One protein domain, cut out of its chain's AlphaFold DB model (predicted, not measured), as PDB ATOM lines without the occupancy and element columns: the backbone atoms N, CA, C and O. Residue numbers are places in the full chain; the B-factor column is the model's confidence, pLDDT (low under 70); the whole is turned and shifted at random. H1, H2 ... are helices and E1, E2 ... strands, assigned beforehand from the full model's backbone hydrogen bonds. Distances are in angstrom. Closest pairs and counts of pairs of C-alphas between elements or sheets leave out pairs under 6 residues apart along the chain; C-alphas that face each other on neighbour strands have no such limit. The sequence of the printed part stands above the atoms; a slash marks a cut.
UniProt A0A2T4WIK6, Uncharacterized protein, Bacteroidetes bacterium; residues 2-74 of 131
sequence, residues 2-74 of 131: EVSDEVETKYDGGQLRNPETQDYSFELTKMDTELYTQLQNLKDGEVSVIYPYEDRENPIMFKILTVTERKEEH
ATOM      1  N   GLU A   2       0.285 151.293 111.194       54.16
ATOM      2  CA  GLU A   2       0.327 150.129 110.311       54.16
ATOM      3  C   GLU A   2       0.542 150.686 108.906       54.16
ATOM      4  O   GLU A   2      -0.266 151.468 108.407       54.16
ATOM      5  N   VAL A   3       1.728 150.443 108.356       60.38
ATOM      6  CA  VAL A   3       2.124 150.941 107.040       60.38
ATOM      7  C   VAL A   3       1.957 149.774 106.085       60.38
ATOM      8  O   VAL A   3       2.535 148.715 106.311       60.38
ATOM      9  N   SER A   4       1.135 149.960 105.055       69.12
ATOM     10  CA  SER A   4       1.085 149.039 103.923       69.12
ATOM     11  C   SER A   4       2.307 149.284 103.040       69.12
ATOM     12  O   SER A   4       2.611 150.436 102.722       69.12
ATOM     13  N   ASP A   5       2.996 148.215 102.648       74.94
ATOM     14  CA  ASP A   5       4.117 148.285 101.703       74.94
ATOM     15  C   ASP A   5       3.637 148.503 100.251       74.94
ATOM     16  O   ASP A   5       4.431 148.850  99.376       74.94
ATOM     17  N   GLU A   6       2.331 148.352  99.997       79.12
ATOM     18  CA  GLU A   6       1.703 148.568  98.692       79.12
ATOM     19  C   GLU A   6       1.576 150.064  98.375       79.12
ATOM     20  O   GLU A   6       1.034 150.844  99.165       79.12
ATOM     21  N   VAL A   7       2.028 150.481  97.186       78.94
ATOM     22  CA  VAL A   7       2.125 151.906  96.822       78.94
ATOM     23  C   VAL A   7       0.759 152.581  96.810       78.94
ATOM     24  O   VAL A   7       0.660 153.746  97.205       78.94
ATOM     25  N   GLU A   8      -0.273 151.856  96.383       77.38
ATOM     26  CA  GLU A   8      -1.635 152.375  96.267       77.38
ATOM     27  C   GLU A   8      -2.301 152.603  97.628       77.38
ATOM     28  O   GLU A   8      -3.040 153.569  97.783       77.38
ATOM     29  N   THR A   9      -2.011 151.766  98.631       81.12
ATOM     30  CA  THR A   9      -2.708 151.798  99.934       81.12
ATOM     31  C   THR A   9      -1.838 152.288 101.092       81.12
ATOM     32  O   THR A   9      -2.336 152.448 102.209       81.12
ATOM     33  N   LYS A  10      -0.549 152.585 100.860       80.75
ATOM     34  CA  LYS A  10       0.391 153.036 101.907       80.75
ATOM     35  C   LYS A  10      -0.057 154.289 102.654       80.75
ATOM     36  O   LYS A  10       0.246 154.431 103.836       80.75
ATOM     37  N   TYR A  11      -0.760 155.201 101.979       82.44
ATOM     38  CA  TYR A  11      -1.256 156.439 102.593       82.44
ATOM     39  C   TYR A  11      -2.622 156.267 103.267       82.44
ATOM     40  O   TYR A  11      -2.967 157.070 104.128       82.44
ATOM     41  N   ASP A  12      -3.346 155.200 102.927       82.12
ATOM     42  CA  ASP A  12      -4.665 154.853 103.466       82.12
ATOM     43  C   ASP A  12      -4.579 153.777 104.567       82.12
ATOM     44  O   ASP A  12      -5.582 153.190 104.963       82.12
ATOM     45  N   GLY A  13      -3.370 153.475 105.060       82.62
ATOM     46  CA  GLY A  13      -3.156 152.473 106.110       82.62
ATOM     47  C   GLY A  13      -3.525 151.048 105.688       82.62
ATOM     48  O   GLY A  13      -3.901 150.246 106.534       82.62
ATOM     49  N   GLY A  14      -3.457 150.736 104.388       84.12
ATOM     50  CA  GLY A  14      -3.837 149.424 103.854       84.12
ATOM     51  C   GLY A  14      -5.326 149.265 103.533       84.12
ATOM     52  O   GLY A  14      -5.741 148.179 103.132       84.12
ATOM     53  N   GLN A  15      -6.139 150.318 103.675       87.69
ATOM     54  CA  GLN A  15      -7.552 150.259 103.300       87.69
ATOM     55  C   GLN A  15      -7.724 150.206 101.781       87.69
ATOM     56  O   GLN A  15      -7.133 150.988 101.038       87.69
ATOM     57  N   LEU A  16      -8.573 149.287 101.320       86.19
ATOM     58  CA  LEU A  16      -8.942 149.193  99.914       86.19
ATOM     59  C   LEU A  16      -9.990 150.252  99.583       86.19
ATOM     60  O   LEU A  16     -10.979 150.408 100.299       86.19
ATOM     61  N   ARG A  17      -9.790 150.945  98.465       86.44
ATOM     62  CA  ARG A  17     -10.737 151.927  97.943       86.44
ATOM     63  C   ARG A  17     -11.463 151.346  96.741       86.44
ATOM     64  O   ARG A  17     -10.841 150.811  95.826       86.44
ATOM     65  N   ASN A  18     -12.782 151.455  96.736       84.56
ATOM     66  CA  ASN A  18     -13.611 151.004  95.635       84.56
ATOM     67  C   ASN A  18     -13.325 151.868  94.392       84.56
ATOM     68  O   ASN A  18     -13.503 153.088  94.453       84.56
ATOM     69  N   PRO A  19     -12.897 151.280  93.261       83.81
ATOM     70  CA  PRO A  19     -12.537 152.049  92.072       83.81
ATOM     71  C   PRO A  19     -13.741 152.738  91.412       83.81
ATOM     72  O   PRO A  19     -13.562 153.756  90.746       83.81
ATOM     73  N   GLU A  20     -14.963 152.223  91.604       83.19
ATOM     74  CA  GLU A  20     -16.184 152.791  91.021       83.19
ATOM     75  C   GLU A  20     -16.727 153.962  91.845       83.19
ATOM     76  O   GLU A  20     -17.085 155.005  91.299       83.19
ATOM     77  N   THR A  21     -16.816 153.786  93.167       82.62
ATOM     78  CA  THR A  21     -17.477 154.752  94.063       82.62
ATOM     79  C   THR A  21     -16.502 155.643  94.812       82.62
ATOM     80  O   THR A  21     -16.925 156.635  95.404       82.62
ATOM     81  N   GLN A  22     -15.213 155.299  94.802       83.94
ATOM     82  CA  GLN A  22     -14.171 155.945  95.592       83.94
ATOM     83  C   GLN A  22     -14.375 155.883  97.119       83.94
ATOM     84  O   GLN A  22     -13.670 156.581  97.852       83.94
ATOM     85  N   ASP A  23     -15.298 155.048  97.596       83.88
ATOM     86  CA  ASP A  23     -15.533 154.782  99.017       83.88
ATOM     87  C   ASP A  23     -14.673 153.601  99.509       83.88
ATOM     88  O   ASP A  23     -14.152 152.831  98.706       83.88
ATOM     89  N   TYR A  24     -14.539 153.424 100.823       87.12
ATOM     90  CA  TYR A  24     -13.856 152.269 101.428       87.12
ATOM     91  C   TYR A  24     -14.783 151.057 101.610       87.12
ATOM     92  O   TYR A  24     -14.363 150.001 102.080       87.12
ATOM     93  N   SER A  25     -16.065 151.202 101.254       86.50
ATOM     94  CA  SER A  25     -17.055 150.133 101.325       86.50
ATOM     95  C   SER A  25     -17.236 149.421  99.980       86.50
ATOM     96  O   SER A  25     -17.229 150.024  98.901       86.50
ATOM     97  N   PHE A  26     -17.419 148.104 100.053       87.75
ATOM     98  CA  PHE A  26     -17.626 147.243  98.895       87.75
ATOM     99  C   PHE A  26     -18.966 146.528  99.029       87.75
ATOM    100  O   PHE A  26     -19.264 145.926 100.061       87.75
ATOM    101  N   GLU A  27     -19.780 146.582  97.975       84.19
ATOM    102  CA  GLU A  27     -20.984 145.759  97.897       84.19
ATOM    103  C   GLU A  27     -20.563 144.303  97.660       84.19
ATOM    104  O   GLU A  27     -19.881 144.013  96.678       84.19
ATOM    105  N   LEU A  28     -20.983 143.383  98.536       79.94
ATOM    106  CA  LEU A  28     -20.607 141.962  98.448       79.94
ATOM    107  C   LEU A  28     -20.941 141.343  97.082       79.94
ATOM    108  O   LEU A  28     -20.187 140.523  96.576       79.94
ATOM    109  N   THR A  29     -22.040 141.771  96.457       78.25
ATOM    110  CA  THR A  29     -22.489 141.286  95.142       78.25
ATOM    111  C   THR A  29     -21.638 141.769  93.969       78.25
ATOM    112  O   THR A  29     -21.738 141.208  92.882       78.25
ATOM    113  N   LYS A  30     -20.825 142.811  94.168       81.94
ATOM    114  CA  LYS A  30     -19.922 143.382  93.158       81.94
ATOM    115  C   LYS A  30     -18.451 143.111  93.469       81.94
ATOM    116  O   LYS A  30     -17.572 143.668  92.818       81.94
ATOM    117  N   MET A  31     -18.180 142.303  94.488       84.56
ATOM    118  CA  MET A  31     -16.826 141.932  94.863       84.56
ATOM    119  C   MET A  31     -16.282 140.873  93.905       84.56
ATOM    120  O   MET A  31     -17.026 140.022  93.415       84.56
ATOM    121  N   ASP A  32     -14.974 140.913  93.655       85.31
ATOM    122  CA  ASP A  32     -14.299 139.844  92.928       85.31
ATOM    123  C   ASP A  32     -14.492 138.489  93.639       85.31
ATOM    124  O   ASP A  32     -14.471 138.402  94.869       85.31
ATOM    125  N   THR A  33     -14.692 137.427  92.856       87.69
ATOM    126  CA  THR A  33     -15.021 136.090  93.376       87.69
ATOM    127  C   THR A  33     -13.918 135.523  94.272       87.69
ATOM    128  O   THR A  33     -14.217 134.866  95.277       87.69
ATOM    129  N   GLU A  34     -12.650 135.756  93.926       87.69
ATOM    130  CA  GLU A  34     -11.511 135.282  94.710       87.69
ATOM    131  C   GLU A  34     -11.485 135.991  96.065       87.69
ATOM    132  O   GLU A  34     -11.479 135.335  97.111       87.69
ATOM    133  N   LEU A  35     -11.583 137.323  96.047       86.50
ATOM    134  CA  LEU A  35     -11.599 138.136  97.262       86.50
ATOM    135  C   LEU A  35     -12.797 137.791  98.160       86.50
ATOM    136  O   LEU A  35     -12.638 137.612  99.367       86.50
ATOM    137  N   TYR A  36     -13.987 137.619  97.578       87.88
ATOM    138  CA  TYR A  36     -15.175 137.191  98.316       87.88
ATOM    139  C   TYR A  36     -14.945 135.847  99.018       87.88
ATOM    140  O   TYR A  36     -15.243 135.699 100.204       87.88
ATOM    141  N   THR A  37     -14.363 134.874  98.314       88.56
ATOM    142  CA  THR A  37     -14.099 133.533  98.857       88.56
ATOM    143  C   THR A  37     -13.106 133.569 100.020       88.56
ATOM    144  O   THR A  37     -13.278 132.826 100.990       88.56
ATOM    145  N   GLN A  38     -12.094 134.437  99.943       88.81
ATOM    146  CA  GLN A  38     -11.108 134.647 101.006       88.81
ATOM    147  C   GLN A  38     -11.735 135.316 102.240       88.81
ATOM    148  O   GLN A  38     -11.432 134.942 103.372       88.81
ATOM    149  N   LEU A  39     -12.649 136.268 102.032       88.44
ATOM    150  CA  LEU A  39     -13.254 137.047 103.111       88.44
ATOM    151  C   LEU A  39     -14.492 136.393 103.737       88.44
ATOM    152  O   LEU A  39     -14.784 136.682 104.891       88.44
ATOM    153  N   GLN A  40     -15.247 135.537 103.041       85.31
ATOM    154  CA  GLN A  40     -16.568 135.066 103.507       85.31
ATOM    155  C   GLN A  40     -16.554 134.395 104.893       85.31
ATOM    156  O   GLN A  40     -17.519 134.525 105.640       85.31
ATOM    157  N   ASN A  41     -15.465 133.705 105.245       85.75
ATOM    158  CA  ASN A  41     -15.332 132.986 106.516       85.75
ATOM    159  C   ASN A  41     -14.603 133.799 107.596       85.75
ATOM    160  O   ASN A  41     -14.493 133.334 108.728       85.75
ATOM    161  N   LEU A  42     -14.093 134.983 107.247       90.88
ATOM    162  CA  LEU A  42     -13.327 135.840 108.142       90.88
ATOM    163  C   LEU A  42     -14.276 136.710 108.970       90.88
ATOM    164  O   LEU A  42     -15.115 137.428 108.408       90.88
ATOM    165  N   LYS A  43     -14.153 136.652 110.298       90.50
ATOM    166  CA  LYS A  43     -14.931 137.519 111.189       90.50
ATOM    167  C   LYS A  43     -14.405 138.951 111.148       90.50
ATOM    168  O   LYS A  43     -13.255 139.207 110.800       90.50
ATOM    169  N   ASP A  44     -15.251 139.888 111.546       90.88
ATOM    170  CA  ASP A  44     -14.871 141.295 111.637       90.88
ATOM    171  C   ASP A  44     -13.719 141.464 112.643       90.88
ATOM    172  O   ASP A  44     -13.761 140.940 113.759       90.88
ATOM    173  N   GLY A  45     -12.661 142.156 112.218       89.88
ATOM    174  CA  GLY A  45     -11.415 142.324 112.969       89.88
ATOM    175  C   GLY A  45     -10.500 141.091 113.018       89.88
ATOM    176  O   GLY A  45      -9.433 141.163 113.625       89.88
ATOM    177  N   GLU A  46     -10.879 139.968 112.402       92.31
ATOM    178  CA  GLU A  46     -10.027 138.780 112.310       92.31
ATOM    179  C   GLU A  46      -8.986 138.939 111.196       92.31
ATOM    180  O   GLU A  46      -9.274 139.432 110.105       92.31
ATOM    181  N   VAL A  47      -7.761 138.500 111.481       92.06
ATOM    182  CA  VAL A  47      -6.641 138.522 110.538       92.06
ATOM    183  C   VAL A  47      -6.659 137.237 109.718       92.06
ATOM    184  O   VAL A  47      -6.682 136.141 110.281       92.06
ATOM    185  N   SER A  48      -6.651 137.354 108.391       92.88
ATOM    186  CA  SER A  48      -6.683 136.189 107.508       92.88
ATOM    187  C   SER A  48      -5.393 135.367 107.559       92.88
ATOM    188  O   SER A  48      -4.344 135.806 108.034       92.88
ATOM    189  N   VAL A  49      -5.442 134.175 106.960       92.19
ATOM    190  CA  VAL A  49      -4.218 133.497 106.522       92.19
ATOM    191  C   VAL A  49      -3.500 134.336 105.460       92.19
ATOM    192  O   VAL A  49      -4.094 135.216 104.834       92.19
ATOM    193  N   ILE A  50      -2.218 134.058 105.251       91.12
ATOM    194  CA  ILE A  50      -1.430 134.729 104.219       91.12
ATOM    195  C   ILE A  50      -1.851 134.187 102.849       91.12
ATOM    196  O   ILE A  50      -1.754 132.982 102.606       91.12
ATOM    197  N   TYR A  51      -2.271 135.075 101.952       89.31
ATOM    198  CA  TYR A  51      -2.594 134.735 100.570       89.31
ATOM    199  C   TYR A  51      -1.447 135.138  99.640       89.31
ATOM    200  O   TYR A  51      -1.003 136.287  99.698       89.31
ATOM    201  N   PRO A  52      -0.948 134.233  98.781       87.56
ATOM    202  CA  PRO A  52      -0.081 134.638  97.686       87.56
ATOM    203  C   PRO A  52      -0.905 135.440  96.676       87.56
ATOM    204  O   PRO A  52      -2.031 135.074  96.348       87.56
ATOM    205  N   TYR A  53      -0.339 136.532  96.189       82.69
ATOM    206  CA  TYR A  53      -0.910 137.359  95.143       82.69
ATOM    207  C   TYR A  53       0.121 137.526  94.039       82.69
ATOM    208  O   TYR A  53       1.243 137.973  94.280       82.69
ATOM    209  N   GLU A  54      -0.268 137.162  92.828       80.50
ATOM    210  CA  GLU A  54       0.561 137.295  91.642       80.50
ATOM    211  C   GLU A  54      -0.166 138.211  90.666       80.50
ATOM    212  O   GLU A  54      -1.322 137.978  90.311       80.50
ATOM    213  N   ASP A  55       0.515 139.272  90.257       71.38
ATOM    214  CA  ASP A  55       0.081 140.109  89.152       71.38
ATOM    215  C   ASP A  55       0.989 139.821  87.952       71.38
ATOM    216  O   ASP A  55       2.143 139.426  88.110       71.38
ATOM    217  N   ARG A  56       0.470 139.992  86.737       71.19
ATOM    218  CA  ARG A  56       1.158 139.616  85.493       71.19
ATOM    219  C   ARG A  56       2.497 140.327  85.303       71.19
ATOM    220  O   ARG A  56       3.339 139.819  84.566       71.19
ATOM    221  N   GLU A  57       2.672 141.489  85.923       73.12
ATOM    222  CA  GLU A  57       3.879 142.311  85.800       73.12
ATOM    223  C   GLU A  57       4.747 142.324  87.065       73.12
ATOM    224  O   GLU A  57       5.929 142.664  86.984       73.12
ATOM    225  N   ASN A  58       4.198 141.940  88.222       67.25
ATOM    226  CA  ASN A  58       4.848 142.131  89.515       67.25
ATOM    227  C   ASN A  58       5.317 140.805  90.140       67.25
ATOM    228  O   ASN A  58       4.700 139.761  89.932       67.25
ATOM    229  N   PRO A  59       6.410 140.824  90.928       77.19
ATOM    230  CA  PRO A  59       6.850 139.654  91.681       77.19
ATOM    231  C   PRO A  59       5.755 139.161  92.637       77.19
ATOM    232  O   PRO A  59       4.913 139.943  93.069       77.19
ATOM    233  N   ILE A  60       5.795 137.873  92.997       83.12
ATOM    234  CA  ILE A  60       4.850 137.276  93.953       83.12
ATOM    235  C   ILE A  60       4.841 138.104  95.242       83.12
ATOM    236  O   ILE A  60       5.865 138.242  95.916       83.12
ATOM    237  N   MET A  61       3.667 138.622  95.583       84.19
ATOM    238  CA  MET A  61       3.398 139.358  96.810       84.19
ATOM    239  C   MET A  61       2.589 138.489  97.768       84.19
ATOM    240  O   MET A  61       1.960 137.507  97.378       84.19
ATOM    241  N   PHE A  62       2.596 138.852  99.044       87.06
ATOM    242  CA  PHE A  62       1.806 138.178 100.064       87.06
ATOM    243  C   PHE A  62       0.864 139.183 100.707       87.06
ATOM    244  O   PHE A  62       1.281 140.275 101.087       87.06
ATOM    245  N   LYS A  63      -0.409 138.810 100.818       87.25
ATOM    246  CA  LYS A  63      -1.467 139.652 101.369       87.25
ATOM    247  C   LYS A  63      -2.003 139.046 102.653       87.25
ATOM    248  O   LYS A  63      -2.169 137.832 102.765       87.25
ATOM    249  N   ILE A  64      -2.305 139.921 103.598       89.44
ATOM    250  CA  ILE A  64      -3.101 139.621 104.781       89.44
ATOM    251  C   ILE A  64      -4.309 140.545 104.715       89.44
ATOM    252  O   ILE A  64      -4.172 141.731 104.423       89.44
ATOM    253  N   LEU A  65      -5.490 139.984 104.935       90.50
ATOM    254  CA  LEU A  65      -6.759 140.676 104.799       90.50
ATOM    255  C   LEU A  65      -7.465 140.729 106.153       90.50
ATOM    256  O   LEU A  65      -7.326 139.839 106.993       90.50
ATOM    257  N   THR A  66      -8.243 141.785 106.363       91.12
ATOM    258  CA  THR A  66      -9.073 141.965 107.556       91.12
ATOM    259  C   THR A  66     -10.349 142.684 107.156       91.12
ATOM    260  O   THR A  66     -10.311 143.680 106.435       91.12
ATOM    261  N   VAL A  67     -11.492 142.186 107.627       90.81
ATOM    262  CA  VAL A  67     -12.779 142.862 107.433       90.81
ATOM    263  C   VAL A  67     -12.970 143.850 108.574       90.81
ATOM    264  O   VAL A  67     -13.047 143.446 109.730       90.81
ATOM    265  N   THR A  68     -13.004 145.146 108.267       90.12
ATOM    266  CA  THR A  68     -13.149 146.190 109.298       90.12
ATOM    267  C   THR A  68     -14.565 146.231 109.872       90.12
ATOM    268  O   THR A  68     -14.736 146.334 111.082       90.12
ATOM    269  N   GLU A  69     -15.575 146.154 109.007       89.56
ATOM    270  CA  GLU A  69     -16.990 146.207 109.376       89.56
ATOM    271  C   GLU A  69     -17.819 145.504 108.294       89.56
ATOM    272  O   GLU A  69     -17.634 145.770 107.101       89.56
ATOM    273  N   ARG A  70     -18.773 144.658 108.697       88.81
ATOM    274  CA  ARG A  70     -19.861 144.197 107.823       88.81
ATOM    275  C   ARG A  70     -21.148 144.949 108.112       88.81
ATOM    276  O   ARG A  70     -21.642 144.991 109.235       88.81
ATOM    277  N   LYS A  71     -21.735 145.495 107.048       87.88
ATOM    278  CA  LYS A  71     -23.083 146.064 107.084       87.88
ATOM    279  C   LYS A  71     -24.071 145.007 106.615       87.88
ATOM    280  O   LYS A  71     -24.081 144.649 105.440       87.88
ATOM    281  N   GLU A  72     -24.873 144.522 107.553       86.31
ATOM    282  CA  GLU A  72     -25.909 143.524 107.298       86.31
ATOM    283  C   GLU A  72     -27.000 144.050 106.360       86.31
ATOM    284  O   GLU A  72     -27.311 145.252 106.308       86.31
ATOM    285  N   GLU A  73     -27.614 143.117 105.634       84.88
ATOM    286  CA  GLU A  73     -28.798 143.420 104.846       84.88
ATOM    287  C   GLU A  73     -29.921 143.934 105.754       84.88
ATOM    288  O   GLU A  73     -30.198 143.415 106.835       84.88
ATOM    289  N   HIS A  74     -30.580 145.000 105.318       89.69
ATOM    290  CA  HIS A  74     -31.700 145.571 106.041       89.69
ATOM    291  C   HIS A  74     -32.689 146.184 105.062       89.69
ATOM    292  O   HIS A  74     -32.384 146.468 103.901       89.69
TER     293      HIS A  74
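What this domain is: This is residues 2 to 74 of the 131 residues of an uncharacterized protein of Bacteroidetes bacterium (UniProt A0A2T4WIK6). Little regular structure is present: a small hairpin of two short strands, E1 and E2, and one short helix, H1, lie on one side of the domain, and the loops of residues 2 to 32, with no named element, wind along the other. The printed part has 73 residues with one named helix and two named strands, in the order H1, E1, E2, 13 residues in named elements; the class is mixed and the sheet antiparallel. The whole is compact, with a radius of gyration of the C-alphas of 12.9 A, and elongated, spanning 41 by 25 by 25 A.

Where its parts are: E1, residues 51 to 53, is 6.3 A long, and E2, residues 61 to 63, is 6.7 A, ending at C-alpha 63 (-1.467, 139.652, 101.369). H1, residues 33 to 39, is 9.9 A long from C-alpha 33 (-15.021, 136.090, 93.376).

How they stand to each other: E1 and E2 form a hairpin, antiparallel at 140 degrees between directions. N 53 and O 61 are within hydrogen-bond range at 2.8 A. H1 and E2 are apart. In H1 every O i to N i+4 pair is within hydrogen-bond range.

The domain as a whole: The C-alphas of Pro 59 and His 74, the two farthest apart, are 41.6 A apart. The printed part has no cut. The link H1 to E1 is long, with 11 residues. Residues 2 to 4 and 58 have pLDDT under 70.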